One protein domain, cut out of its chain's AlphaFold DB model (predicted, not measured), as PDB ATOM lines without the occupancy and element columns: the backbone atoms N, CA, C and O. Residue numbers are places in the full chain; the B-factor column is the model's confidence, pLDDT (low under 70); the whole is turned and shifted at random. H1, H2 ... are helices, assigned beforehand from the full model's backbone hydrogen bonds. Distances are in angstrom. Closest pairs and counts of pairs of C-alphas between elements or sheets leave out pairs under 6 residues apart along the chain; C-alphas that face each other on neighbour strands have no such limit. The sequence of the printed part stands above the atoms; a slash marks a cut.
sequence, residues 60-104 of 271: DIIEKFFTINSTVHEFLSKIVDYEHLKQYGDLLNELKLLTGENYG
ATOM      1  N   ASP A  60     208.607 188.880 323.074       97.25
ATOM      2  CA  ASP A  60     207.620 189.767 322.435       97.25
ATOM      3  C   ASP A  60     206.326 189.878 323.264       97.25
ATOM      4  O   ASP A  60     205.739 190.953 323.397       97.25
ATOM      5  N   ILE A  61     205.859 188.758 323.831       96.19
ATOM      6  CA  ILE A  61     204.645 188.718 324.658       96.19
ATOM      7  C   ILE A  61     204.853 189.496 325.961       96.19
ATOM      8  O   ILE A  61     203.990 190.287 326.346       96.19
ATOM      9  N   ILE A  62     205.988 189.285 326.630       95.94
ATOM     10  CA  ILE A  62     206.330 189.958 327.888       95.94
ATOM     11  C   ILE A  62     206.512 191.464 327.666       95.94
ATOM     12  O   ILE A  62     205.955 192.268 328.411       95.94
ATOM     13  N   GLU A  63     207.228 191.868 326.619       96.81
ATOM     14  CA  GLU A  63     207.412 193.277 326.253       96.81
ATOM     15  C   GLU A  63     206.080 193.959 325.944       96.81
ATOM     16  O   GLU A  63     205.814 195.072 326.407       96.81
ATOM     17  N   LYS A  64     205.200 193.275 325.206       94.62
ATOM     18  CA  LYS A  64     203.858 193.778 324.910       94.62
ATOM     19  C   LYS A  64     203.023 193.934 326.180       94.62
ATOM     20  O   LYS A  64     202.328 194.937 326.312       94.62
ATOM     21  N   PHE A  65     203.112 192.991 327.118       92.19
ATOM     22  CA  PHE A  65     202.459 193.098 328.423       92.19
ATOM     23  C   PHE A  65     202.967 194.313 329.209       92.19
ATOM     24  O   PHE A  65     202.160 195.129 329.640       92.19
ATOM     25  N   PHE A  66     204.285 194.500 329.321       93.31
ATOM     26  CA  PHE A  66     204.838 195.670 330.007       93.31
ATOM     27  C   PHE A  66     204.452 196.986 329.333       93.31
ATOM     28  O   PHE A  66     204.088 197.932 330.023       93.31
ATOM     29  N   THR A  67     204.454 197.029 328.000       95.00
ATOM     30  CA  THR A  67     204.014 198.205 327.239       95.00
ATOM     31  C   THR A  67     202.564 198.551 327.568       95.00
ATOM     32  O   THR A  67     202.262 199.700 327.885       95.00
ATOM     33  N   ILE A  68     201.668 197.557 327.558       90.62
ATOM     34  CA  ILE A  68     200.263 197.750 327.931       90.62
ATOM     35  C   ILE A  68     200.166 198.265 329.371       90.62
ATOM     36  O   ILE A  68     199.527 199.289 329.600       90.62
ATOM     37  N   ASN A  69     200.857 197.635 330.322       87.25
ATOM     38  CA  ASN A  69     200.819 198.047 331.729       87.25
ATOM     39  C   ASN A  69     201.285 199.488 331.921       87.25
ATOM     40  O   ASN A  69     200.621 200.266 332.600       87.25
ATOM     41  N   SER A  70     202.402 199.868 331.298       89.06
ATOM     42  CA  SER A  70     202.912 201.234 331.367       89.06
ATOM     43  C   SER A  70     201.904 202.236 330.810       89.06
ATOM     44  O   SER A  70     201.663 203.257 331.447       89.06
ATOM     45  N   THR A  71     201.256 201.936 329.678       88.25
ATOM     46  CA  THR A  71     200.235 202.832 329.106       88.25
ATOM     47  C   THR A  71     198.992 202.961 329.987       88.25
ATOM     48  O   THR A  71     198.446 204.056 330.118       88.25
ATOM     49  N   VAL A  72     198.562 201.870 330.630       85.62
ATOM     50  CA  VAL A  72     197.413 201.862 331.546       85.62
ATOM     51  C   VAL A  72     197.721 202.683 332.794       85.62
ATOM     52  O   VAL A  72     196.945 203.576 333.136       85.62
ATOM     53  N   HIS A  73     198.876 202.465 333.426       82.69
ATOM     54  CA  HIS A  73     199.288 203.239 334.597       82.69
ATOM     55  C   HIS A  73     199.497 204.723 334.279       82.69
ATOM     56  O   HIS A  73     199.060 205.576 335.051       82.69
ATOM     57  N   GLU A  74     200.111 205.060 333.140       85.19
ATOM     58  CA  GLU A  74     200.274 206.456 332.717       85.19
ATOM     59  C   GLU A  74     198.909 207.137 332.543       85.19
ATOM     60  O   GLU A  74     198.714 208.275 332.972       85.19
ATOM     61  N   PHE A  75     197.937 206.440 331.958       83.50
ATOM     62  CA  PHE A  75     196.592 206.970 331.776       83.50
ATOM     63  C   PHE A  75     195.846 207.122 333.110       83.50
ATOM     64  O   PHE A  75     195.249 208.167 333.363       83.50
ATOM     65  N   LEU A  76     195.943 206.136 334.005       79.56
ATOM     66  CA  LEU A  76     195.332 206.200 335.335       79.56
ATOM     67  C   LEU A  76     195.926 207.308 336.199       79.56
ATOM     68  O   LEU A  76     195.170 208.026 336.846       79.56
ATOM     69  N   SER A  77     197.243 207.523 336.139       77.81
ATOM     70  CA  SER A  77     197.899 208.619 336.862       77.81
ATOM     71  C   SER A  77     197.415 210.012 336.443       77.81
ATOM     72  O   SER A  77     197.577 210.967 337.195       77.81
ATOM     73  N   LYS A  78     196.816 210.141 335.249       80.38
ATOM     74  CA  LYS A  78     196.246 211.399 334.740       80.38
ATOM     75  C   LYS A  78     194.783 211.593 335.144       80.38
ATOM     76  O   LYS A  78     194.305 212.722 335.108       80.38
ATOM     77  N   ILE A  79     194.065 210.514 335.465       75.06
ATOM     78  CA  ILE A  79     192.615 210.530 335.730       75.06
ATOM     79  C   ILE A  79     192.301 210.449 337.224       75.06
ATOM     80  O   ILE A  79     191.320 211.042 337.667       75.06
ATOM     81  N   VAL A  80     193.098 209.709 337.995       66.81
ATOM     82  CA  VAL A  80     192.817 209.383 339.396       66.81
ATOM     83  C   VAL A  80     193.909 209.980 340.283       66.81
ATOM     84  O   VAL A  80     195.088 209.702 340.073       66.81
ATOM     85  N   ASP A  81     193.519 210.765 341.296       63.91
ATOM     86  CA  ASP A  81     194.424 211.166 342.379       63.91
ATOM     87  C   ASP A  81     195.006 209.895 343.023       63.91
ATOM     88  O   ASP A  81     194.283 209.029 343.525       63.91
ATOM     89  N   TYR A  82     196.331 209.775 342.945       59.22
ATOM     90  CA  TYR A  82     197.130 208.543 343.064       59.22
ATOM     91  C   TYR A  82     196.927 207.745 344.374       59.22
ATOM     92  O   TYR A  82     197.312 206.577 344.470       59.22
ATOM     93  N   GLU A  83     196.293 208.354 345.378       59.25
ATOM     94  CA  GLU A  83     196.034 207.805 346.714       59.25
ATOM     95  C   GLU A  83     195.061 206.609 346.711       59.25
ATOM     96  O   GLU A  83     195.200 205.709 347.538       59.25
ATOM     97  N   HIS A  84     194.123 206.520 345.758       56.72
ATOM     98  CA  HIS A  84     193.147 205.413 345.704       56.72
ATOM     99  C   HIS A  84     193.585 204.217 344.842       56.72
ATOM    100  O   HIS A  84     193.015 203.130 344.952       56.72
ATOM    101  N   LEU A  85     194.594 204.390 343.981       56.94
ATOM    102  CA  LEU A  85     194.969 203.377 342.987       56.94
ATOM    103  C   LEU A  85     195.876 202.282 343.562       56.94
ATOM    104  O   LEU A  85     195.838 201.143 343.112       56.94
ATOM    105  N   LYS A  86     196.629 202.588 344.626       56.56
ATOM    106  CA  LYS A  86     197.552 201.642 345.282       56.56
ATOM    107  C   LYS A  86     196.854 200.400 345.857       56.56
ATOM    108  O   LYS A  86     197.519 199.435 346.226       56.56
ATOM    109  N   GLN A  87     195.524 200.427 345.940       56.06
ATOM    110  CA  GLN A  87     194.694 199.323 346.408       56.06
ATOM    111  C   GLN A  87     194.312 198.331 345.294       56.06
ATOM    112  O   GLN A  87     193.925 197.202 345.592       56.06
ATOM    113  N   TYR A  88     194.481 198.701 344.022       55.28
ATOM    114  CA  TYR A  88     194.261 197.827 342.874       55.28
ATOM    115  C   TYR A  88     195.587 197.208 342.427       55.28
ATOM    116  O   TYR A  88     196.210 197.636 341.471       55.28
ATOM    117  N   GLY A  89     196.038 196.162 343.119       58.50
ATOM    118  CA  GLY A  89     197.245 195.411 342.734       58.50
ATOM    119  C   GLY A  89     197.090 194.536 341.481       58.50
ATOM    120  O   GLY A  89     197.952 193.703 341.217       58.50
ATOM    121  N   ASP A  90     195.988 194.669 340.740       73.31
ATOM    122  CA  ASP A  90     195.646 193.824 339.598       73.31
ATOM    123  C   ASP A  90     195.244 194.695 338.403       73.31
ATOM    124  O   ASP A  90     194.180 195.327 338.402       73.31
ATOM    125  N   LEU A  91     196.096 194.683 337.374       78.25
ATOM    126  CA  LEU A  91     195.901 195.351 336.084       78.25
ATOM    127  C   LEU A  91     194.515 195.067 335.492       78.25
ATOM    128  O   LEU A  91     193.926 195.918 334.831       78.25
ATOM    129  N   LEU A  92     193.970 193.868 335.707       75.50
ATOM    130  CA  LEU A  92     192.662 193.511 335.174       75.50
ATOM    131  C   LEU A  92     191.547 194.354 335.808       75.50
ATOM    132  O   LEU A  92     190.596 194.744 335.131       75.50
ATOM    133  N   ASN A  93     191.664 194.657 337.099       74.69
ATOM    134  CA  ASN A  93     190.704 195.498 337.806       74.69
ATOM    135  C   ASN A  93     190.884 196.975 337.437       74.69
ATOM    136  O   ASN A  93     189.893 197.679 337.248       74.69
ATOM    137  N   GLU A  94     192.128 197.413 337.238       74.81
ATOM    138  CA  GLU A  94     192.445 198.729 336.673       74.81
ATOM    139  C   GLU A  94     191.833 198.918 335.270       74.81
ATOM    140  O   GLU A  94     191.200 199.935 334.981       74.81
ATOM    141  N   LEU A  95     191.937 197.905 334.406       77.69
ATOM    142  CA  LEU A  95     191.342 197.914 333.068       77.69
ATOM    143  C   LEU A  95     189.810 197.910 333.097       77.69
ATOM    144  O   LEU A  95     189.192 198.601 332.285       77.69
ATOM    145  N   LYS A  96     189.180 197.180 334.026       77.12
ATOM    146  CA  LYS A  96     187.715 197.195 334.217       77.12
ATOM    147  C   LYS A  96     187.195 198.566 334.643       77.12
ATOM    148  O   LYS A  96     186.126 198.980 334.195       77.12
ATOM    149  N   LEU A  97     187.957 199.280 335.475       71.50
ATOM    150  CA  LEU A  97     187.645 200.655 335.871       71.50
ATOM    151  C   LEU A  97     187.606 201.579 334.643       71.50
ATOM    152  O   LEU A  97     186.676 202.365 334.480       71.50
ATOM    153  N   LEU A  98     188.593 201.429 333.756       72.56
ATOM    154  CA  LEU A  98     188.745 202.220 332.534       72.56
ATOM    155  C   LEU A  98     187.708 201.908 331.458       72.56
ATOM    156  O   LEU A  98     187.231 202.811 330.777       72.56
ATOM    157  N   THR A  99     187.361 200.633 331.289       71.81
ATOM    158  CA  THR A  99     186.381 200.196 330.281       71.81
ATOM    159  C   THR A  99     184.936 200.484 330.687       71.81
ATOM    160  O   THR A  99     184.027 200.266 329.889       71.81
ATOM    161  N   GLY A 100     184.707 201.029 331.887       62.72
ATOM    162  CA  GLY A 100     183.385 201.475 332.320       62.72
ATOM    163  C   GLY A 100     182.392 200.333 332.521       62.72
ATOM    164  O   GLY A 100     181.199 200.594 332.649       62.72
ATOM    165  N   GLU A 101     182.866 199.084 332.595       54.06
ATOM    166  CA  GLU A 101     182.020 197.887 332.701       54.06
ATOM    167  C   GLU A 101     181.152 197.878 333.976       54.06
ATOM    168  O   GLU A 101     180.219 197.089 334.069       54.06
ATOM    169  N   ASN A 102     181.398 198.796 334.923       48.84
ATOM    170  CA  ASN A 102     180.592 198.991 336.133       48.84
ATOM    171  C   ASN A 102     180.187 200.444 336.440       48.84
ATOM    172  O   ASN A 102     179.687 200.713 337.533       48.84
ATOM    173  N   TYR A 103     180.314 201.380 335.499       49.09
ATOM    174  CA  TYR A 103     179.680 202.688 335.660       49.09
ATOM    175  C   TYR A 103     178.444 202.731 334.783       49.09
ATOM    176  O   TYR A 103     178.498 203.066 333.602       49.09
ATOM    177  N   GLY A 104     177.306 202.375 335.383       46.66
ATOM    178  CA  GLY A 104     176.016 202.754 334.835       46.66
ATOM    179  C   GLY A 104     176.068 204.237 334.486       46.66
ATOM    180  O   GLY A 104     176.288 205.052 335.374       46.66
TER     181      GLY A 104
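AT A GLANCE: This is residues 60 to 104 of the 271 residues of the protein "DNA-directed RNA polymerase, omega subunit family protein" of Apis cerana (UniProt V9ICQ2). Picture one long helix, H1, from whose last residue a long link folds back along it and brings a short second helix, H2, slantwise beside its middle. Two pieces stick out of this small body: residues 60 to 67 of H1, and the tail of residues 99 to 104. The printed part has 45 residues, with two named helices in the order H1, H2 and no named strand; its class is all helix. The whole is elongated, spanning 35 by 22 by 17 A, yet only just compact, close to loose, with a radius of gyration of the C-alphas of 11.2 A.

IN THESE COORDINATES: Find C-alpha 60 at (207.620, 189.767, 322.435); from there H1, residues 60 to 79, runs 28.9 A to C-alpha 79 at (192.615, 210.530, 335.730). Read on to Leu 91, where H2, residues 91 to 98, begins; it runs 10.5 A to C-alpha 98 at (188.745, 202.220, 332.534).

HOW THE PARTS SIT: Look at Asn 69 and Leu 91, the closest C-alphas of H1 and H2, 7.1 A apart. The two helices only just touch, with 3 pairs of C-alphas within 8 A, and H1 does so with residues 69 to 72 alone. They run the same way at a steep tilt of 42 degrees, their centres 11.5 A apart. In H2 every O i to N i+4 pair is within hydrogen-bond range; in H1, 15 of 16 are.

THE WHOLE: The C-alphas of Asp 60 and Gly 104 are the two farthest apart, at 36.3 A. Without the stretches that stand free, 31 residues span 20 by 16 by 13 A. The printed part has no cut, and the link from H1 to H2, 11 residues, is long. In the B-factor column you will find a mean pLDDT of the printed part of 74.8, with residues 80 to 89 and 100 to 104 under 70.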